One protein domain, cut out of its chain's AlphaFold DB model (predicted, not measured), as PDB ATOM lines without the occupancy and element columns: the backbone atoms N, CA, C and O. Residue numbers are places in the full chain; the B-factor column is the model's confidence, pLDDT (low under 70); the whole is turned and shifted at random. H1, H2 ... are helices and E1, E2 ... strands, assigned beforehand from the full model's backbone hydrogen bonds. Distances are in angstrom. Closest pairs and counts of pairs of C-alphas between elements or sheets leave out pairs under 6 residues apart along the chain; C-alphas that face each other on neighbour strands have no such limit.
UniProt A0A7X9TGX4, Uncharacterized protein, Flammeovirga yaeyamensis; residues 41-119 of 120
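What this domain is: This is residues 41 to 119 of the 120 residues of an uncharacterized protein of Flammeovirga yaeyamensis (UniProt A0A7X9TGX4). Two small sheets of three strands, E1 to E3 and E4 to E6, stand partly face to face as two walls, and the one helix, H1, lies along the gap at one side, over the edge strands E1 and E4. At the other side of the gap the edge strands E3 and E6 come together at one pair of C-alphas within 8 A, and the fit between the sheets is loose. The printed part has 79 residues, with one named helix followed by six named strands, of the mixed class; both sheets are antiparallel, in the orders E1 - E2 - E3 and E4 - E5 - E6. The whole is compact, with a radius of gyration of the C-alphas of 12.0 A and spans of 32 by 31 by 19 A.

How they stand to each other: H1, residues 41 to 54, is on the sheet of E1, residues 61 to 65, E2, residues 68 to 72, and E3, residues 77 to 82, as two layers, a helix on one face of a sheet. Its height over this sheet is 7.8 A; it lies over E1 and runs along the strands, at 1 degrees to E1 on the local plane. The closest C-alphas of H1 and E1 are those of Val 45 and Cys 62, 5.5 A apart. In H1 every O i to N i+4 pair is within hydrogen-bond range. E1 and E2 form a hairpin, with N 63 and O 70 at 2.9 A, and E2 and E3 form another, with N 69 and O 81 at 2.8 A; the three strands are a meander, each the antiparallel neighbour of the one before. E4, residues 87 to 93, E5, residues 99 to 106, and E6, residues 113 to 118, form a second meander. E4 and E5 are a hairpin, with N 90 and O 103 at 2.9 A; so are E5 and E6, with N 104 and O 115 at 2.8 A. H1 is on this sheet too, at a height over the sheet of 9.7 A, over E4 and at 11 degrees to it on the local plane; their closest C-alphas are those of Val 44 and Tyr 89, 6.8 A apart. The closest C-alphas of E3 and E6 are those of Tyr 79 and His 117, 7.9 A apart, while E1 and E4 are apart.

Where its parts are: H1 begins at C-alpha 41 (-25.958, -34.907, -9.849) and is 19.9 A long. E1 starts at C-alpha 61 (-33.002, -25.430, -2.243). E4 is 19.8 A long and E5 21.1 A. E6 ends at C-alpha 118 (-38.669, -37.787, 6.443).

The domain as a whole: The two C-alphas farthest apart are those of Thr 75 and Ser 110, at 36.5 A. The printed part has no cut, and no link is long. Both sheets are only just strongly twisted, with C-alphas up to 4.3 A off the best plane in the first and 4.0 A in the second. The mean pLDDT of the printed part is 95.8, and no printed residue is under 70.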
ATOM      1  N   ALA A  41     -25.395 -35.564 -11.031       94.88
ATOM      2  CA  ALA A  41     -25.958 -34.907  -9.849       94.88
ATOM      3  C   ALA A  41     -26.641 -33.552 -10.137       94.88
ATOM      4  O   ALA A  41     -27.584 -33.198  -9.439       94.88
ATOM      5  N   LEU A  42     -26.207 -32.789 -11.148       95.38
ATOM      6  CA  LEU A  42     -26.831 -31.518 -11.528       95.38
ATOM      7  C   LEU A  42     -28.234 -31.715 -12.102       95.38
ATOM      8  O   LEU A  42     -29.104 -30.889 -11.838       95.38
ATOM      9  N   GLU A  43     -28.482 -32.810 -12.823       95.06
ATOM     10  CA  GLU A  43     -29.829 -33.155 -13.282       95.06
ATOM     11  C   GLU A  43     -30.740 -33.460 -12.086       95.06
ATOM     12  O   GLU A  43     -31.856 -32.943 -11.992       95.06
ATOM     13  N   VAL A  44     -30.233 -34.227 -11.115       96.19
ATOM     14  CA  VAL A  44     -30.944 -34.511  -9.860       96.19
ATOM     15  C   VAL A  44     -31.251 -33.220  -9.099       96.19
ATOM     16  O   VAL A  44     -32.389 -33.010  -8.673       96.19
ATOM     17  N   VAL A  45     -30.266 -32.332  -8.966       97.62
ATOM     18  CA  VAL A  45     -30.424 -31.021  -8.325       97.62
ATOM     19  C   VAL A  45     -31.484 -30.185  -9.038       97.62
ATOM     20  O   VAL A  45     -32.390 -29.669  -8.384       97.62
ATOM     21  N   ALA A  46     -31.410 -30.076 -10.367       97.19
ATOM     22  CA  ALA A  46     -32.364 -29.312 -11.164       97.19
ATOM     23  C   ALA A  46     -33.789 -29.852 -10.994       97.19
ATOM     24  O   ALA A  46     -34.711 -29.089 -10.710       97.19
ATOM     25  N   LYS A  47     -33.962 -31.176 -11.070       97.12
ATOM     26  CA  LYS A  47     -35.259 -31.839 -10.918       97.12
ATOM     27  C   LYS A  47     -35.856 -31.651  -9.527       97.12
ATOM     28  O   LYS A  47     -37.051 -31.387  -9.400       97.12
ATOM     29  N   ILE A  48     -35.052 -31.781  -8.471       97.94
ATOM     30  CA  ILE A  48     -35.526 -31.551  -7.103       97.94
ATOM     31  C   ILE A  48     -35.913 -30.079  -6.922       97.94
ATOM     32  O   ILE A  48     -37.000 -29.812  -6.413       97.94
ATOM     33  N   ASN A  49     -35.087 -29.137  -7.387       98.25
ATOM     34  CA  ASN A  49     -35.382 -27.703  -7.304       98.25
ATOM     35  C   ASN A  49     -36.649 -27.313  -8.066       98.25
ATOM     36  O   ASN A  49     -37.458 -26.548  -7.544       98.25
ATOM     37  N   GLN A  50     -36.870 -27.881  -9.254       97.88
ATOM     38  CA  GLN A  50     -38.116 -27.688  -9.991       97.88
ATOM     39  C   GLN A  50     -39.315 -28.140  -9.152       97.88
ATOM     40  O   GLN A  50     -40.260 -27.382  -8.969       97.88
ATOM     41  N   ARG A  51     -39.251 -29.333  -8.547       97.81
ATOM     42  CA  ARG A  51     -40.350 -29.837  -7.711       97.81
ATOM     43  C   ARG A  51     -40.583 -29.007  -6.450       97.81
ATOM     44  O   ARG A  51     -41.735 -28.877  -6.043       97.81
ATOM     45  N   LEU A  52     -39.535 -28.466  -5.828       97.88
ATOM     46  CA  LEU A  52     -39.672 -27.522  -4.711       97.88
ATOM     47  C   LEU A  52     -40.405 -26.252  -5.167       97.88
ATOM     48  O   LEU A  52     -41.366 -25.832  -4.522       97.88
ATOM     49  N   SER A  53     -40.016 -25.701  -6.321       97.75
ATOM     50  CA  SER A  53     -40.669 -24.537  -6.926       97.75
ATOM     51  C   SER A  53     -42.143 -24.805  -7.258       97.75
ATOM     52  O   SER A  53     -43.004 -24.023  -6.864       97.75
ATOM     53  N   ASP A  54     -42.458 -25.935  -7.897       97.81
ATOM     54  CA  ASP A  54     -43.830 -26.336  -8.255       97.81
ATOM     55  C   ASP A  54     -44.749 -26.481  -7.024       97.81
ATOM     56  O   ASP A  54     -45.977 -26.392  -7.124       97.81
ATOM     57  N   ASN A  55     -44.156 -26.700  -5.847       97.94
ATOM     58  CA  ASN A  55     -44.843 -26.850  -4.566       97.94
ATOM     59  C   ASN A  55     -44.760 -25.599  -3.672       97.94
ATOM     60  O   ASN A  55     -45.185 -25.650  -2.522       97.94
ATOM     61  N   ASN A  56     -44.299 -24.458  -4.199       97.50
ATOM     62  CA  ASN A  56     -44.165 -23.185  -3.477       97.50
ATOM     63  C   ASN A  56     -43.211 -23.242  -2.263       97.50
ATOM     64  O   ASN A  56     -43.405 -22.520  -1.289       97.50
ATOM     65  N   GLN A  57     -42.182 -24.090  -2.311       96.31
ATOM     66  CA  GLN A  57     -41.156 -24.234  -1.267       96.31
ATOM     67  C   GLN A  57     -39.900 -23.428  -1.636       96.31
ATOM     68  O   GLN A  57     -38.819 -23.983  -1.820       96.31
ATOM     69  N   SER A  58     -40.052 -22.116  -1.847       93.94
ATOM     70  CA  SER A  58     -38.974 -21.232  -2.332       93.94
ATOM     71  C   SER A  58     -37.923 -20.879  -1.274       93.94
ATOM     72  O   SER A  58     -36.880 -20.300  -1.584       93.94
ATOM     73  N   ASP A  59     -38.196 -21.208  -0.018       95.19
ATOM     74  CA  ASP A  59     -37.281 -21.133   1.112       95.19
ATOM     75  C   ASP A  59     -36.282 -22.300   1.150       95.19
ATOM     76  O   ASP A  59     -35.232 -22.172   1.788       95.19
ATOM     77  N   LEU A  60     -36.577 -23.386   0.427       97.56
ATOM     78  CA  LEU A  60     -35.736 -24.569   0.295       97.56
ATOM     79  C   LEU A  60     -34.994 -24.587  -1.045       97.56
ATOM     80  O   LEU A  60     -35.497 -24.144  -2.077       97.56
ATOM     81  N   LYS A  61     -33.800 -25.173  -1.042       97.62
ATOM     82  CA  LYS A  61     -33.002 -25.430  -2.243       97.62
ATOM     83  C   LYS A  61     -32.283 -26.770  -2.135       97.62
ATOM     84  O   LYS A  61     -31.858 -27.189  -1.062       97.62
ATOM     85  N   CYS A  62     -32.105 -27.414  -3.274       98.06
ATOM     86  CA  CYS A  62     -31.242 -28.562  -3.460       98.06
ATOM     87  C   CYS A  62     -29.922 -28.112  -4.094       98.06
ATOM     88  O   CYS A  62     -29.932 -27.314  -5.037       98.06
ATOM     89  N   VAL A  63     -28.793 -28.615  -3.599       97.62
ATOM     90  CA  VAL A  63     -27.457 -28.346  -4.151       97.62
ATOM     91  C   VAL A  63     -26.611 -29.617  -4.182       97.62
ATOM     92  O   VAL A  63     -26.828 -30.534  -3.394       97.62
ATOM     93  N   TYR A  64     -25.623 -29.655  -5.077       97.38
ATOM     94  CA  TYR A  64     -24.591 -30.690  -5.101       97.38
ATOM     95  C   TYR A  64     -23.268 -30.100  -4.606       97.38
ATOM     96  O   TYR A  64     -22.750 -29.156  -5.208       97.38
ATOM     97  N   LYS A  65     -22.729 -30.613  -3.494       96.19
ATOM     98  CA  LYS A  65     -21.491 -30.100  -2.885       96.19
ATOM     99  C   LYS A  65     -20.732 -31.211  -2.171       96.19
ATOM    100  O   LYS A  65     -21.289 -31.891  -1.320       96.19
ATOM    101  N   GLY A  66     -19.444 -31.349  -2.489       93.81
ATOM    102  CA  GLY A  66     -18.557 -32.306  -1.817       93.81
ATOM    103  C   GLY A  66     -18.898 -33.778  -2.062       93.81
ATOM    104  O   GLY A  66     -18.532 -34.602  -1.238       93.81
ATOM    105  N   GLY A  67     -19.593 -34.105  -3.159       95.75
ATOM    106  CA  GLY A  67     -20.068 -35.467  -3.434       95.75
ATOM    107  C   GLY A  67     -21.481 -35.759  -2.921       95.75
ATOM    108  O   GLY A  67     -22.013 -36.825  -3.209       95.75
ATOM    109  N   ASP A  68     -22.122 -34.805  -2.241       96.81
ATOM    110  CA  ASP A  68     -23.447 -34.998  -1.654       96.81
ATOM    111  C   ASP A  68     -24.526 -34.168  -2.348       96.81
ATOM    112  O   ASP A  68     -24.295 -33.019  -2.740       96.81
ATOM    113  N   ILE A  69     -25.739 -34.716  -2.391       97.62
ATOM    114  CA  ILE A  69     -26.979 -33.969  -2.594       97.62
ATOM    115  C   ILE A  69     -27.428 -33.416  -1.239       97.62
ATOM    116  O   ILE A  69     -27.560 -34.159  -0.264       97.62
ATOM    117  N   ARG A  70     -27.677 -32.109  -1.166       97.69
ATOM    118  CA  ARG A  70     -28.064 -31.423   0.072       97.69
ATOM    119  C   ARG A  70     -29.359 -30.665  -0.120       97.69
ATOM    120  O   ARG A  70     -29.488 -29.932  -1.096       97.69
ATOM    121  N   ILE A  71     -30.284 -30.820   0.823       97.75
ATOM    122  CA  ILE A  71     -31.455 -29.954   0.959       97.75
ATOM    123  C   ILE A  71     -31.125 -28.926   2.032       97.75
ATOM    124  O   ILE A  71     -30.818 -29.278   3.169       97.75
ATOM    125  N   GLU A  72     -31.166 -27.659   1.659       97.50
ATOM    126  CA  GLU A  72     -30.785 -26.533   2.502       97.50
ATOM    127  C   GLU A  72     -31.924 -25.512   2.530       97.50
ATOM    128  O   GLU A  72     -32.615 -25.315   1.528       97.50
ATOM    129  N   SER A  73     -32.089 -24.834   3.660       95.75
ATOM    130  CA  SER A  73     -32.825 -23.576   3.729       95.75
ATOM    131  C   SER A  73     -31.860 -22.401   3.504       95.75
ATOM    132  O   SER A  73     -30.692 -22.572   3.132       95.75
ATOM    133  N   LYS A  74     -32.317 -21.169   3.743       92.88
ATOM    134  CA  LYS A  74     -31.430 -19.994   3.769       92.88
ATOM    135  C   LYS A  74     -30.440 -20.011   4.938       92.88
ATOM    136  O   LYS A  74     -29.398 -19.370   4.836       92.88
ATOM    137  N   THR A  75     -30.777 -20.684   6.036       94.12
ATOM    138  CA  THR A  75     -30.051 -20.593   7.312       94.12
ATOM    139  C   THR A  75     -29.327 -21.875   7.691       94.12
ATOM    140  O   THR A  75     -28.372 -21.812   8.460       94.12
ATOM    141  N   GLU A  76     -29.747 -23.027   7.172       95.38
ATOM    142  CA  GLU A  76     -29.205 -24.318   7.596       95.38
ATOM    143  C   GLU A  76     -29.272 -25.393   6.506       95.38
ATOM    144  O   GLU A  76     -30.021 -25.295   5.534       95.38
ATOM    145  N   VAL A  77     -28.480 -26.447   6.697       96.38
ATOM    146  CA  VAL A  77     -28.560 -27.678   5.908       96.38
ATOM    147  C   VAL A  77     -29.544 -28.610   6.609       96.38
ATOM    148  O   VAL A  77     -29.271 -29.059   7.717       96.38
ATOM    149  N   LEU A  78     -30.669 -28.912   5.962       95.56
ATOM    150  CA  LEU A  78     -31.723 -29.761   6.525       95.56
ATOM    151  C   LEU A  78     -31.402 -31.245   6.365       95.56
ATOM    152  O   LEU A  78     -31.685 -32.051   7.246       95.56
ATOM    153  N   TYR A  79     -30.820 -31.619   5.223       96.44
ATOM    154  CA  TYR A  79     -30.458 -33.002   4.944       96.44
ATOM    155  C   TYR A  79     -29.294 -33.091   3.959       96.44
ATOM    156  O   TYR A  79     -29.170 -32.266   3.055       96.44
ATOM    157  N   THR A  80     -28.445 -34.102   4.125       96.69
ATOM    158  CA  THR A  80     -27.304 -34.403   3.250       96.69
ATOM    159  C   THR A  80     -27.306 -35.892   2.948       96.69
ATOM    160  O   THR A  80     -27.446 -36.698   3.864       96.69
ATOM    161  N   ILE A  81     -27.138 -36.250   1.678       95.88
ATOM    162  CA  ILE A  81     -27.047 -37.640   1.242       95.88
ATOM    163  C   ILE A  81     -25.984 -37.809   0.153       95.88
ATOM    164  O   ILE A  81     -25.972 -37.016  -0.793       95.88
ATOM    165  N   PRO A  82     -25.118 -38.836   0.238       96.69
ATOM    166  CA  PRO A  82     -24.142 -39.115  -0.806       96.69
ATOM    167  C   PRO A  82     -24.799 -39.318  -2.174       96.69
ATOM    168  O   PRO A  82     -25.850 -39.963  -2.304       96.69
ATOM    169  N   PHE A  83     -24.178 -38.753  -3.209       96.75
ATOM    170  CA  PHE A  83     -24.604 -38.956  -4.585       96.75
ATOM    171  C   PHE A  83     -24.058 -40.275  -5.139       96.75
ATOM    172  O   PHE A  83     -22.857 -40.531  -5.111       96.75
ATOM    173  N   HIS A  84     -24.956 -41.070  -5.709       96.38
ATOM    174  CA  HIS A  84     -24.671 -42.333  -6.372       96.38
ATOM    175  C   HIS A  84     -25.379 -42.335  -7.726       96.38
ATOM    176  O   HIS A  84     -26.594 -42.146  -7.790       96.38
ATOM    177  N   THR A  85     -24.627 -42.535  -8.807       94.62
ATOM    178  CA  THR A  85     -25.155 -42.492 -10.182       94.62
ATOM    179  C   THR A  85     -26.162 -43.614 -10.445       94.62
ATOM    180  O   THR A  85     -27.070 -43.464 -11.251       94.62
ATOM    181  N   GLU A  86     -26.033 -44.729  -9.732       94.06
ATOM    182  CA  GLU A  86     -26.925 -45.885  -9.763       94.06
ATOM    183  C   GLU A  86     -28.247 -45.678  -9.006       94.06
ATOM    184  O   GLU A  86     -29.048 -46.611  -8.911       94.06
ATOM    185  N   ASN A  87     -28.476 -44.487  -8.442       95.50
ATOM    186  CA  ASN A  87     -29.650 -44.180  -7.640       95.50
ATOM    187  C   ASN A  87     -30.505 -43.053  -8.236       95.50
ATOM    188  O   ASN A  87     -30.025 -42.048  -8.757       95.50
ATOM    189  N   LYS A  88     -31.817 -43.184  -8.045       94.81
ATOM    190  CA  LYS A  88     -32.829 -42.161  -8.306       94.81
ATOM    191  C   LYS A  88     -33.234 -41.478  -7.010       94.81
ATOM    192  O   LYS A  88     -33.553 -42.137  -6.026       94.81
ATOM    193  N   TYR A  89     -33.322 -40.154  -7.045       96.38
ATOM    194  CA  TYR A  89     -33.708 -39.328  -5.903       96.38
ATOM    195  C   TYR A  89     -35.099 -38.736  -6.144       96.38
ATOM    196  O   TYR A  89     -35.333 -38.049  -7.142       96.38
ATOM    197  N   VAL A  90     -36.046 -39.023  -5.252       95.19
ATOM    198  CA  VAL A  90     -37.464 -38.689  -5.439       95.19
ATOM    199  C   VAL A  90     -38.005 -37.968  -4.214       95.19
ATOM    200  O   VAL A  90     -38.062 -38.526  -3.125       95.19
ATOM    201  N   THR A  91     -38.473 -36.735  -4.397       97.19
ATOM    202  CA  THR A  91     -39.158 -35.986  -3.339       97.19
ATOM    203  C   THR A  91     -40.627 -36.393  -3.197       97.19
ATOM    204  O   THR A  91     -41.310 -36.712  -4.175       97.19
ATOM    205  N   GLY A  92     -41.136 -36.385  -1.971       96.81
ATOM    206  CA  GLY A  92     -42.545 -36.559  -1.637       96.81
ATOM    207  C   GLY A  92     -43.050 -35.337  -0.884       96.81
ATOM    208  O   GLY A  92     -42.387 -34.875   0.041       96.81
ATOM    209  N   PHE A  93     -44.219 -34.838  -1.272       97.44
ATOM    210  CA  PHE A  93     -44.857 -33.676  -0.657       97.44
ATOM    211  C   PHE A  93     -46.144 -34.098   0.043       97.44
ATOM    212  O   PHE A  93     -46.767 -35.095  -0.332       97.44
ATOM    213  N   ASP A  94     -46.523 -33.371   1.084       96.50
ATOM    214  CA  ASP A  94     -47.772 -33.605   1.795       96.50
ATOM    215  C   ASP A  94     -48.972 -32.897   1.131       96.50
ATOM    216  O   ASP A  94     -48.856 -32.254   0.085       96.50
ATOM    217  N   LYS A  95     -50.157 -33.003   1.747       96.56
ATOM    218  CA  LYS A  95     -51.383 -32.353   1.247       96.56
ATOM    219  C   LYS A  95     -51.321 -30.817   1.268       96.56
ATOM    220  O   LYS A  95     -52.130 -30.172   0.611       96.56
ATOM    221  N   HIS A  96     -50.386 -30.247   2.024       97.00
ATOM    222  CA  HIS A  96     -50.109 -28.817   2.127       97.00
ATOM    223  C   HIS A  96     -48.935 -28.394   1.234       97.00
ATOM    224  O   HIS A  96     -48.440 -27.274   1.371       97.00
ATOM    225  N   ARG A  97     -48.502 -29.275   0.316       96.50
ATOM    226  CA  ARG A  97     -47.362 -29.069  -0.586       96.50
ATOM    227  C   ARG A  97     -46.031 -28.862   0.147       96.50
ATOM    228  O   ARG A  97     -45.078 -28.382  -0.451       96.50
ATOM    229  N   GLN A  98     -45.941 -29.247   1.419       97.25
ATOM    230  CA  GLN A  98     -44.689 -29.188   2.167       97.25
ATOM    231  C   GLN A  98     -43.825 -30.398   1.825       97.25
ATOM    232  O   GLN A  98     -44.343 -31.513   1.677       97.25
ATOM    233  N   LEU A  99     -42.514 -30.191   1.678       97.31
ATOM    234  CA  LEU A  99     -41.573 -31.292   1.485       97.31
ATOM    235  C   LEU A  99     -41.642 -32.221   2.702       97.31
ATOM    236  O   LEU A  99     -41.365 -31.810   3.820       97.31
ATOM    237  N   LYS A 100     -42.005 -33.485   2.480       97.44
ATOM    238  CA  LYS A 100     -42.199 -34.471   3.551       97.44
ATOM    239  C   LYS A 100     -41.209 -35.620   3.479       97.44
ATOM    240  O   LYS A 100     -40.831 -36.164   4.511       97.44
ATOM    241  N   TYR A 101     -40.786 -35.997   2.273       97.25
ATOM    242  CA  TYR A 101     -39.882 -37.123   2.069       97.25
ATOM    243  C   TYR A 101     -38.846 -36.856   0.980       97.25
ATOM    244  O   TYR A 101     -39.145 -36.206  -0.021       97.25
ATOM    245  N   LEU A 102     -37.664 -37.446   1.133       97.19
ATOM    246  CA  LEU A 102     -36.718 -37.698   0.050       97.19
ATOM    247  C   LEU A 102     -36.407 -39.193   0.045       97.19
ATOM    248  O   LEU A 102     -35.847 -39.704   1.008       97.19
ATOM    249  N   TYR A 103     -36.786 -39.885  -1.022       96.69
ATOM    250  CA  TYR A 103     -36.500 -41.300  -1.232       96.69
ATOM    251  C   TYR A 103     -35.293 -41.458  -2.146       96.69
ATOM    252  O   TYR A 103     -35.181 -40.752  -3.152       96.69
ATOM    253  N   VAL A 104     -34.446 -42.433  -1.834       96.88
ATOM    254  CA  VAL A 104     -33.398 -42.923  -2.723       96.88
ATOM    255  C   VAL A 104     -33.784 -44.315  -3.180       96.88
ATOM    256  O   VAL A 104     -33.980 -45.225  -2.374       96.88
ATOM    257  N   LEU A 105     -33.939 -44.460  -4.487       96.38
ATOM    258  CA  LEU A 105     -34.335 -45.691  -5.151       96.38
ATOM    259  C   LEU A 105     -33.161 -46.219  -5.965       96.38
ATOM    260  O   LEU A 105     -32.418 -45.420  -6.529       96.38
ATOM    261  N   LYS A 106     -33.044 -47.537  -6.122       94.56
ATOM    262  CA  LYS A 106     -32.158 -48.080  -7.159       94.56
ATOM    263  C   LYS A 106     -32.642 -47.687  -8.553       94.56
ATOM    264  O   LYS A 106     -33.832 -47.805  -8.859       94.56
ATOM    265  N   ASP A 107     -31.712 -47.288  -9.413       89.94
ATOM    266  CA  ASP A 107     -31.963 -47.035 -10.830       89.94
ATOM    267  C   ASP A 107     -31.762 -48.291 -11.696       89.94
ATOM    268  O   ASP A 107     -31.030 -48.303 -12.679       89.94
ATOM    269  N   ASP A 108     -32.409 -49.387 -11.300       90.75
ATOM    270  CA  ASP A 108     -32.408 -50.677 -12.009       90.75
ATOM    271  C   ASP A 108     -33.820 -51.091 -12.474       90.75
ATOM    272  O   ASP A 108     -34.057 -52.228 -12.875       90.75
ATOM    273  N   GLY A 109     -34.786 -50.170 -12.383       84.56
ATOM    274  CA  GLY A 109     -36.198 -50.416 -12.689       84.56
ATOM    275  C   GLY A 109     -36.998 -51.086 -11.563       84.56
ATOM    276  O   GLY A 109     -38.223 -51.128 -11.655       84.56
ATOM    277  N   SER A 110     -36.362 -51.541 -10.476       86.38
ATOM    278  CA  SER A 110     -37.039 -52.255  -9.377       86.38
ATOM    279  C   SER A 110     -37.879 -51.365  -8.453       86.38
ATOM    280  O   SER A 110     -38.635 -51.883  -7.634       86.38
ATOM    281  N   GLN A 111     -37.724 -50.036  -8.533       87.00
ATOM    282  CA  GLN A 111     -38.286 -49.058  -7.584       87.00
ATOM    283  C   GLN A 111     -37.956 -49.361  -6.106       87.00
ATOM    284  O   GLN A 111     -38.631 -48.872  -5.198       87.00
ATOM    285  N   LYS A 112     -36.916 -50.157  -5.835       93.31
ATOM    286  CA  LYS A 112     -36.521 -50.513  -4.474       93.31
ATOM    287  C   LYS A 112     -35.971 -49.288  -3.748       93.31
ATOM    288  O   LYS A 112     -34.956 -48.736  -4.169       93.31
ATOM    289  N   ILE A 113     -36.601 -48.921  -2.632       94.06
ATOM    290  CA  ILE A 113     -36.088 -47.908  -1.702       94.06
ATOM    291  C   ILE A 113     -34.840 -48.470  -1.016       94.06
ATOM    292  O   ILE A 113     -34.900 -49.524  -0.382       94.06
ATOM    293  N   VAL A 114     -33.716 -47.775  -1.168       95.25
ATOM    294  CA  VAL A 114     -32.447 -48.094  -0.496       95.25
ATOM    295  C   VAL A 114     -32.166 -47.163   0.676       95.25
ATOM    296  O   VAL A 114     -31.499 -47.579   1.615       95.25
ATOM    297  N   ASP A 115     -32.714 -45.950   0.647       94.69
ATOM    298  CA  ASP A 115     -32.662 -44.999   1.755       94.69
ATOM    299  C   ASP A 115     -33.850 -44.030   1.671       94.69
ATOM    300  O   ASP A 115     -34.442 -43.843   0.601       94.69
ATOM    301  N   TYR A 116     -34.225 -43.413   2.788       94.88
ATOM    302  CA  TYR A 116     -35.186 -42.321   2.794       94.88
ATOM    303  C   TYR A 116     -35.008 -41.399   3.999       94.88
ATOM    304  O   TYR A 116     -34.686 -41.824   5.106       94.88
ATOM    305  N   HIS A 117     -35.340 -40.132   3.792       96.75
ATOM    306  CA  HIS A 117     -35.462 -39.148   4.856       96.75
ATOM    307  C   HIS A 117     -36.891 -38.624   4.935       96.75
ATOM    308  O   HIS A 117     -37.526 -38.376   3.906       96.75
ATOM    309  N   LYS A 118     -37.392 -38.444   6.159       96.62
ATOM    310  CA  LYS A 118     -38.669 -37.787   6.443       96.62
ATOM    311  C   LYS A 118     -38.390 -36.436   7.095       96.62
ATOM    312  O   LYS A 118     -37.871 -36.403   8.207       96.62
ATOM    313  N   PHE A 119     -38.787 -35.366   6.420       93.25
ATOM    314  CA  PHE A 119     -38.725 -34.005   6.945       93.25
ATOM    315  C   PHE A 119     -39.867 -33.804   7.958       93.25
ATOM    316  O   PHE A 119     -40.959 -34.365   7.777       93.25
TER     317      PHE A 119